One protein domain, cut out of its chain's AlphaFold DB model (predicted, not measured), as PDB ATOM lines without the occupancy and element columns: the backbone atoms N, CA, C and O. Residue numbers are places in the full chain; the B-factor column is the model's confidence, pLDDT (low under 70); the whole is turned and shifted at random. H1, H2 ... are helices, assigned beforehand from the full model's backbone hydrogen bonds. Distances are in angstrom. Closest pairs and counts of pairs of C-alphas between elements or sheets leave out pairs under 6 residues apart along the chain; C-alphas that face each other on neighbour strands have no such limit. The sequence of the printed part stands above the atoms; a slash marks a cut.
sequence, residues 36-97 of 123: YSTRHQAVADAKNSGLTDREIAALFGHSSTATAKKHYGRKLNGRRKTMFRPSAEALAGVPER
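Overview. This is residues 36 to 97 of the 123 residues of an uncharacterized protein of Xanthomonas vasicola pv. vasculorum NCPPB 890 (UniProt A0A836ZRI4). A short helix, H2, sits in the middle of a small helical body, with H1, H3 and H4 packed round it on different sides. H1, the longest helix, and H2 make a hairpin, H3 crosses H2 nearly at a right angle, and a long stretch without a named element, residues 71 to 87, loops round H1 on its way from H3 to H4. The printed part has 62 residues with four named helices, in the order H1, H2, H3, H4, and no named strand; the class is all helix. It is compact, with a radius of gyration of the C-alphas of 10.6 A, and its outline is rounded, spanning 28 by 23 by 19 A.

Arrangement. H1, residues 36 to 48, touches H2, residues 53 to 60, with its residues 43 to 47 alone. Their closest C-alphas, those of Ala 46 and Ile 56, are 6.8 A apart. The two form a helical hairpin, running opposite ways at a steep tilt of 39 degrees. H2 is the hub, touching three other helices. H3, residues 65 to 70, touches H2 and stands about perpendicular to it, at 88 degrees; the closest C-alphas, those of Ala 57 and Thr 65, are 5.5 A apart. H1 and H3 are close but not clearly touching, the closest C-alphas being those of Val 43 and Ala 68 at 7.5 A; their lines stand at 71 degrees, only just about perpendicular. H4, residues 88 to 92, touches H2, where the closest C-alphas, those of Ala 58 and Ala 90, are 5.1 A apart. H4 is apart from H1 and from H3. In H1, H2, H3 and H4 every pair of O i and N i+4 is within hydrogen-bond range.

Along the chain. H1 begins at C-alpha 36, at (-26.579, 35.946, -45.387), and measures 18.8 A from first to last C-alpha. H2 begins at C-alpha 53, at (-9.136, 29.202, -50.077), and measures 10.6 A. H3 runs 9.0 A from C-alpha 65 to C-alpha 70. H4 is 6.2 A long and ends at C-alpha 92, at (-6.563, 20.162, -40.084).

Size, cuts and confidence. The two C-alphas farthest apart are those of Leu 76 and Glu 89, at 29.0 A, and the first and last printed C-alphas, those of Tyr 36 and Arg 97, are 26.7 A apart. The printed part has no cut. The links from H1 to H2 and from H2 to H3 are tight, with 4 residues each, and the link from H3 to H4 is long, with 17 residues. The C-alphas of that long stretch lie 9 to 14 A from the mean of all C-alphas. The mean pLDDT of the printed part is 88.3; residue 68 and residues 96 to 97 are under 70, and H3 has a mean of 74.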
ATOM      1  N   TYR A  36     -27.564  36.742 -44.663       90.75
ATOM      2  CA  TYR A  36     -26.579  35.946 -45.387       90.75
ATOM      3  C   TYR A  36     -25.593  36.814 -46.187       90.75
ATOM      4  O   TYR A  36     -24.423  36.448 -46.307       90.75
ATOM      5  N   SER A  37     -25.994  38.006 -46.649       92.06
ATOM      6  CA  SER A  37     -25.095  38.969 -47.306       92.06
ATOM      7  C   SER A  37     -23.895  39.349 -46.427       92.06
ATOM      8  O   SER A  37     -22.806  39.579 -46.955       92.06
ATOM      9  N   THR A  38     -24.037  39.333 -45.097       92.12
ATOM     10  CA  THR A  38     -22.910  39.573 -44.174       92.12
ATOM     11  C   THR A  38     -21.833  38.491 -44.289       92.12
ATOM     12  O   THR A  38     -20.644  38.807 -44.324       92.12
ATOM     13  N   ARG A  39     -22.224  37.221 -44.474       91.94
ATOM     14  CA  ARG A  39     -21.297  36.103 -44.717       91.94
ATOM     15  C   ARG A  39     -20.560  36.269 -46.045       91.94
ATOM     16  O   ARG A  39     -19.370  35.977 -46.127       91.94
ATOM     17  N   HIS A  40     -21.234  36.787 -47.078       93.12
ATOM     18  CA  HIS A  40     -20.574  37.119 -48.345       93.12
ATOM     19  C   HIS A  40     -19.523  38.217 -48.177       93.12
ATOM     20  O   HIS A  40     -18.432  38.078 -48.733       93.12
ATOM     21  N   GLN A  41     -19.836  39.276 -47.423       94.50
ATOM     22  CA  GLN A  41     -18.897  40.369 -47.172       94.50
ATOM     23  C   GLN A  41     -17.703  39.900 -46.335       94.50
ATOM     24  O   GLN A  41     -16.567  40.180 -46.703       94.50
ATOM     25  N   ALA A  42     -17.933  39.107 -45.285       94.00
ATOM     26  CA  ALA A  42     -16.865  38.562 -44.448       94.00
ATOM     27  C   ALA A  42     -15.875  37.699 -45.254       94.00
ATOM     28  O   ALA A  42     -14.661  37.811 -45.090       94.00
ATOM     29  N   VAL A  43     -16.374  36.876 -46.184       94.12
ATOM     30  CA  VAL A  43     -15.513  36.096 -47.086       94.12
ATOM     31  C   VAL A  43     -14.800  36.991 -48.111       94.12
ATOM     32  O   VAL A  43     -13.640  36.738 -48.434       94.12
ATOM     33  N   ALA A  44     -15.453  38.038 -48.625       94.81
ATOM     34  CA  ALA A  44     -14.806  39.005 -49.515       94.81
ATOM     35  C   ALA A  44     -13.641  39.726 -48.815       94.81
ATOM     36  O   ALA A  44     -12.563  39.851 -49.398       94.81
ATOM     37  N   ASP A  45     -13.835  40.125 -47.557       96.00
ATOM     38  CA  ASP A  45     -12.813  40.744 -46.708       96.00
ATOM     39  C   ASP A  45     -11.645  39.779 -46.448       96.00
ATOM     40  O   ASP A  45     -10.485  40.157 -46.624       96.00
ATOM     41  N   ALA A  46     -11.922  38.506 -46.147       94.75
ATOM     42  CA  ALA A  46     -10.888  37.480 -45.979       94.75
ATOM     43  C   ALA A  46     -10.052  37.278 -47.259       94.75
ATOM     44  O   ALA A  46      -8.820  37.303 -47.214       94.75
ATOM     45  N   LYS A  47     -10.704  37.185 -48.430       93.75
ATOM     46  CA  LYS A  47     -10.020  37.122 -49.739       93.75
ATOM     47  C   LYS A  47      -9.177  38.368 -49.998       93.75
ATOM     48  O   LYS A  47      -8.060  38.280 -50.509       93.75
ATOM     49  N   ASN A  48      -9.702  39.548 -49.668       95.25
ATOM     50  CA  ASN A  48      -8.980  40.811 -49.819       95.25
ATOM     51  C   ASN A  48      -7.784  40.913 -48.867       95.25
ATOM     52  O   ASN A  48      -6.780  41.552 -49.180       95.25
ATOM     53  N   SER A  49      -7.860  40.241 -47.726       95.12
ATOM     54  CA  SER A  49      -6.783  40.141 -46.739       95.12
ATOM     55  C   SER A  49      -5.698  39.141 -47.127       95.12
ATOM     56  O   SER A  49      -4.685  39.054 -46.443       95.12
ATOM     57  N   GLY A  50      -5.875  38.431 -48.244       93.44
ATOM     58  CA  GLY A  50      -4.891  37.487 -48.760       93.44
ATOM     59  C   GLY A  50      -4.969  36.104 -48.126       93.44
ATOM     60  O   GLY A  50      -4.020  35.340 -48.269       93.44
ATOM     61  N   LEU A  51      -6.069  35.766 -47.443       93.94
ATOM     62  CA  LEU A  51      -6.275  34.401 -46.973       93.94
ATOM     63  C   LEU A  51      -6.469  33.464 -48.169       93.94
ATOM     64  O   LEU A  51      -7.146  33.793 -49.148       93.94
ATOM     65  N   THR A  52      -5.878  32.282 -48.062       91.38
ATOM     66  CA  THR A  52      -6.025  31.187 -49.018       91.38
ATOM     67  C   THR A  52      -7.436  30.599 -48.974       91.38
ATOM     68  O   THR A  52      -8.145  30.697 -47.970       91.38
ATOM     69  N   ASP A  53      -7.845  29.908 -50.043       90.25
ATOM     70  CA  ASP A  53      -9.136  29.202 -50.077       90.25
ATOM     71  C   ASP A  53      -9.277  28.200 -48.913       90.25
ATOM     72  O   ASP A  53     -10.386  27.987 -48.422       90.25
ATOM     73  N   ARG A  54      -8.165  27.600 -48.461       90.38
ATOM     74  CA  ARG A  54      -8.134  26.664 -47.328       90.38
ATOM     75  C   ARG A  54      -8.330  27.378 -45.995       90.38
ATOM     76  O   ARG A  54      -9.141  26.926 -45.196       90.38
ATOM     77  N   GLU A  55      -7.651  28.504 -45.777       92.94
ATOM     78  CA  GLU A  55      -7.856  29.310 -44.568       92.94
ATOM     79  C   GLU A  55      -9.290  29.843 -44.485       92.94
ATOM     80  O   GLU A  55      -9.900  29.833 -43.418       92.94
ATOM     81  N   ILE A  56      -9.859  30.265 -45.616       93.44
ATOM     82  CA  ILE A  56     -11.255  30.704 -45.686       93.44
ATOM     83  C   ILE A  56     -12.191  29.529 -45.384       93.44
ATOM     84  O   ILE A  56     -13.093  29.667 -44.564       93.44
ATOM     85  N   ALA A  57     -11.982  28.364 -45.998       91.69
ATOM     86  CA  ALA A  57     -12.790  27.185 -45.698       91.69
ATOM     87  C   ALA A  57     -12.744  26.827 -44.201       91.69
ATOM     88  O   ALA A  57     -13.792  26.571 -43.612       91.69
ATOM     89  N   ALA A  58     -11.566  26.905 -43.578       93.25
ATOM     90  CA  ALA A  58     -11.387  26.628 -42.156       93.25
ATOM     91  C   ALA A  58     -12.109  27.654 -41.266       93.25
ATOM     92  O   ALA A  58     -12.837  27.270 -40.356       93.25
ATOM     93  N   LEU A  59     -11.987  28.955 -41.561       92.44
ATOM     94  CA  LEU A  59     -12.656  30.015 -40.792       92.44
ATOM     95  C   LEU A  59     -14.180  29.925 -40.831       92.44
ATOM     96  O   LEU A  59     -14.851  30.284 -39.867       92.44
ATOM     97  N   PHE A  60     -14.734  29.497 -41.962       90.44
ATOM     98  CA  PHE A  60     -16.177  29.492 -42.178       90.44
ATOM     99  C   PHE A  60     -16.807  28.101 -42.022       90.44
ATOM    100  O   PHE A  60     -18.015  27.973 -42.246       90.44
ATOM    101  N   GLY A  61     -16.031  27.085 -41.626       88.19
ATOM    102  CA  GLY A  61     -16.516  25.718 -41.412       88.19
ATOM    103  C   GLY A  61     -17.001  25.046 -42.697       88.19
ATOM    104  O   GLY A  61     -18.034  24.379 -42.708       88.19
ATOM    105  N   HIS A  62     -16.323  25.275 -43.823       88.12
ATOM    106  CA  HIS A  62     -16.645  24.599 -45.078       88.12
ATOM    107  C   HIS A  62     -15.968  23.233 -45.142       88.12
ATOM    108  O   HIS A  62     -14.763  23.124 -44.943       88.12
ATOM    109  N   SER A  63     -16.718  22.212 -45.558       77.31
ATOM    110  CA  SER A  63     -16.180  20.874 -45.845       77.31
ATOM    111  C   SER A  63     -15.247  20.836 -47.063       77.31
ATOM    112  O   SER A  63     -14.512  19.874 -47.259       77.31
ATOM    113  N   SER A  64     -15.273  21.872 -47.912       76.75
ATOM    114  CA  SER A  64     -14.363  22.002 -49.048       76.75
ATOM    115  C   SER A  64     -14.097  23.457 -49.431       76.75
ATOM    116  O   SER A  64     -14.911  24.360 -49.232       76.75
ATOM    117  N   THR A  65     -12.978  23.663 -50.118       80.44
ATOM    118  CA  THR A  65     -12.581  24.951 -50.703       80.44
ATOM    119  C   THR A  65     -13.440  25.380 -51.902       80.44
ATOM    120  O   THR A  65     -13.383  26.533 -52.330       80.44
ATOM    121  N   ALA A  66     -14.250  24.483 -52.484       76.81
ATOM    122  CA  ALA A  66     -15.111  24.823 -53.621       76.81
ATOM    123  C   ALA A  66     -16.222  25.810 -53.220       76.81
ATOM    124  O   ALA A  66     -16.503  26.760 -53.959       76.81
ATOM    125  N   THR A  67     -16.790  25.631 -52.026       73.56
ATOM    126  CA  THR A  67     -17.861  26.483 -51.494       73.56
ATOM    127  C   THR A  67     -17.372  27.916 -51.281       73.56
ATOM    128  O   THR A  67     -18.020  28.860 -51.740       73.56
ATOM    129  N   ALA A  68     -16.178  28.076 -50.693       66.00
ATOM    130  CA  ALA A  68     -15.503  29.362 -50.492       66.00
ATOM    131  C   ALA A  68     -15.339  30.163 -51.802       66.00
ATOM    132  O   ALA A  68     -15.531  31.387 -51.844       66.00
ATOM    133  N   LYS A  69     -15.017  29.461 -52.897       72.00
ATOM    134  CA  LYS A  69     -14.742  30.069 -54.204       72.00
ATOM    135  C   LYS A  69     -16.011  30.444 -54.972       72.00
ATOM    136  O   LYS A  69     -16.069  31.547 -55.510       72.00
ATOM    137  N   LYS A  70     -17.007  29.549 -55.030       76.75
ATOM    138  CA  LYS A  70     -18.172  29.680 -55.928       76.75
ATOM    139  C   LYS A  70     -19.291  30.558 -55.368       76.75
ATOM    140  O   LYS A  70     -19.916  31.286 -56.130       76.75
ATOM    141  N   HIS A  71     -19.555  30.478 -54.066       77.50
ATOM    142  CA  HIS A  71     -20.804  31.008 -53.510       77.50
ATOM    143  C   HIS A  71     -20.667  32.354 -52.815       77.50
ATOM    144  O   HIS A  71     -21.680  32.993 -52.590       77.50
ATOM    145  N   TYR A  72     -19.459  32.809 -52.486       86.44
ATOM    146  CA  TYR A  72     -19.269  33.998 -51.654       86.44
ATOM    147  C   TYR A  72     -18.701  35.198 -52.408       86.44
ATOM    148  O   TYR A  72     -18.240  35.081 -53.543       86.44
ATOM    149  N   GLY A  73     -18.710  36.362 -51.746       84.38
ATOM    150  CA  GLY A  73     -18.252  37.630 -52.310       84.38
ATOM    151  C   GLY A  73     -16.856  37.560 -52.943       84.38
ATOM    152  O   GLY A  73     -15.991  36.765 -52.548       84.38
ATOM    153  N   ARG A  74     -16.654  38.381 -53.980       90.31
ATOM    154  CA  ARG A  74     -15.388  38.493 -54.719       90.31
ATOM    155  C   ARG A  74     -14.381  39.327 -53.927       90.31
ATOM    156  O   ARG A  74     -14.773  40.260 -53.236       90.31
ATOM    157  N   LYS A  75     -13.084  39.050 -54.113       92.44
ATOM    158  CA  LYS A  75     -11.969  39.785 -53.484       92.44
ATOM    159  C   LYS A  75     -12.084  41.307 -53.649       92.44
ATOM    160  O   LYS A  75     -11.887  42.036 -52.687       92.44
ATOM    161  N   LEU A  76     -12.442  41.765 -54.852       94.19
ATOM    162  CA  LEU A  76     -12.576  43.190 -55.189       94.19
ATOM    163  C   LEU A  76     -13.655  43.917 -54.375       94.19
ATOM    164  O   LEU A  76     -13.604  45.133 -54.251       94.19
ATOM    165  N   ASN A  77     -14.606  43.179 -53.800       93.56
ATOM    166  CA  ASN A  77     -15.680  43.746 -52.988       93.56
ATOM    167  C   ASN A  77     -15.335  43.745 -51.488       93.56
ATOM    168  O   ASN A  77     -16.181  44.100 -50.667       93.56
ATOM    169  N   GLY A  78     -14.126  43.317 -51.108       93.94
ATOM    170  CA  GLY A  78     -13.661  43.386 -49.728       93.94
ATOM    171  C   GLY A  78     -13.431  44.836 -49.305       93.94
ATOM    172  O   GLY A  78     -12.728  45.581 -49.982       93.94
ATOM    173  N   ARG A  79     -14.006  45.232 -48.172       93.69
ATOM    174  CA  ARG A  79     -13.933  46.590 -47.617       93.69
ATOM    175  C   ARG A  79     -13.014  46.690 -46.407       93.69
ATOM    176  O   ARG A  79     -12.533  47.779 -46.114       93.69
ATOM    177  N   ARG A  80     -12.770  45.584 -45.696       92.25
ATOM    178  CA  ARG A  80     -11.910  45.561 -44.503       92.25
ATOM    179  C   ARG A  80     -10.844  44.477 -44.585       92.25
ATOM    180  O   ARG A  80     -10.947  43.544 -45.381       92.25
ATOM    181  N   LYS A  81      -9.807  44.632 -43.757       91.69
ATOM    182  CA  LYS A  81      -8.792  43.602 -43.534       91.69
ATOM    183  C   LYS A  81      -9.174  42.750 -42.327       91.69
ATOM    184  O   LYS A  81      -9.540  43.275 -41.278       91.69
ATOM    185  N   THR A  82      -9.099  41.439 -42.489       88.38
ATOM    186  CA  THR A  82      -9.279  40.452 -41.430       88.38
ATOM    187  C   THR A  82      -8.025  40.438 -40.557       88.38
ATOM    188  O   THR A  82      -6.918  40.321 -41.076       88.38
ATOM    189  N   MET A  83      -8.200  40.560 -39.239       89.00
ATOM    190  CA  MET A  83      -7.097  40.581 -38.260       89.00
ATOM    191  C   MET A  83      -6.829  39.215 -37.616       89.00
ATOM    192  O   MET A  83      -5.905  39.073 -36.825       89.00
ATOM    193  N   PHE A  84      -7.647  38.214 -37.932       88.56
ATOM    194  CA  PHE A  84      -7.563  36.868 -37.379       88.56
ATOM    195  C   PHE A  84      -7.341  35.833 -38.484       88.56
ATOM    196  O   PHE A  84      -7.692  36.043 -39.648       88.56
ATOM    197  N   ARG A  85      -6.758  34.700 -38.100       92.19
ATOM    198  CA  ARG A  85      -6.530  33.526 -38.947       92.19
ATOM    199  C   ARG A  85      -7.136  32.284 -38.289       92.19
ATOM    200  O   ARG A  85      -7.350  32.305 -37.077       92.19
ATOM    201  N   PRO A  86      -7.461  31.236 -39.063       93.94
ATOM    202  CA  PRO A  86      -7.979  29.997 -38.491       93.94
ATOM    203  C   PRO A  86      -6.932  29.330 -37.594       93.94
ATOM    204  O   PRO A  86      -5.729  29.464 -37.824       93.94
ATOM    205  N   SER A  87      -7.398  28.592 -36.587       94.25
ATOM    206  CA  SER A  87      -6.530  27.759 -35.756       94.25
ATOM    207  C   SER A  87      -5.952  26.590 -36.563       94.25
ATOM    208  O   SER A  87      -6.498  26.188 -37.595       94.25
ATOM    209  N   ALA A  88      -4.857  26.007 -36.068       92.31
ATOM    210  CA  ALA A  88      -4.273  24.801 -36.658       92.31
ATOM    211  C   ALA A  88      -5.280  23.634 -36.697       92.31
ATOM    212  O   ALA A  88      -5.353  22.919 -37.692       92.31
ATOM    213  N   GLU A  89      -6.106  23.500 -35.657       92.25
ATOM    214  CA  GLU A  89      -7.184  22.510 -35.583       92.25
ATOM    215  C   GLU A  89      -8.216  22.697 -36.707       92.25
ATOM    216  O   GLU A  89      -8.524  21.756 -37.438       92.25
ATOM    217  N   ALA A  90      -8.693  23.928 -36.920       90.94
ATOM    218  CA  ALA A  90      -9.649  24.219 -37.988       90.94
ATOM    219  C   ALA A  90      -9.054  23.954 -39.383       90.94
ATOM    220  O   ALA A  90      -9.755  23.497 -40.285       90.94
ATOM    221  N   LEU A  91      -7.755  24.215 -39.572       90.94
ATOM    222  CA  LEU A  91      -7.047  23.914 -40.820       90.94
ATOM    223  C   LEU A  91      -6.867  22.409 -41.060       90.94
ATOM    224  O   LEU A  91      -6.926  21.977 -42.214       90.94
ATOM    225  N   ALA A  92      -6.664  21.620 -40.001       88.69
ATOM    226  CA  ALA A  92      -6.563  20.162 -40.084       88.69
ATOM    227  C   ALA A  92      -7.887  19.521 -40.532       88.69
ATOM    228  O   ALA A  92      -7.877  18.544 -41.274       88.69
ATOM    229  N   GLY A  93      -9.021  20.120 -40.154       86.06
ATOM    230  CA  GLY A  93     -10.351  19.690 -40.596       86.06
ATOM    231  C   GLY A  93     -10.670  19.979 -42.068       86.06
ATOM    232  O   GLY A  93     -11.657  19.458 -42.588       86.06
ATOM    233  N   VAL A  94      -9.860  20.788 -42.762       87.06
ATOM    234  CA  VAL A  94     -10.052  21.082 -44.189       87.06
ATOM    235  C   VAL A  94      -9.054  20.274 -45.013       87.06
ATOM    236  O   VAL A  94      -7.847  20.527 -44.906       87.06
ATOM    237  N   PRO A  95      -9.523  19.366 -45.892       79.69
ATOM    238  CA  PRO A  95      -8.630  18.587 -46.732       79.69
ATOM    239  C   PRO A  95      -7.772  19.522 -47.584       79.69
ATOM    240  O   PRO A  95      -8.279  20.443 -48.241       79.69
ATOM    241  N   GLU A  96      -6.458  19.287 -47.584       68.62
ATOM    242  CA  GLU A  96      -5.601  19.885 -48.595       68.62
ATOM    243  C   GLU A  96      -6.117  19.438 -49.956       68.62
ATOM    244  O   GLU A  96      -6.338  18.251 -50.196       68.62
ATOM    245  N   ARG A  97      -6.331  20.386 -50.874       61.56
ATOM    246  CA  ARG A  97      -6.365  19.990 -52.278       61.56
ATOM    247  C   ARG A  97      -4.968  19.460 -52.568       61.56
ATOM    248  O   ARG A  97      -4.061  20.269 -52.741       61.56
TER     249      ARG A  97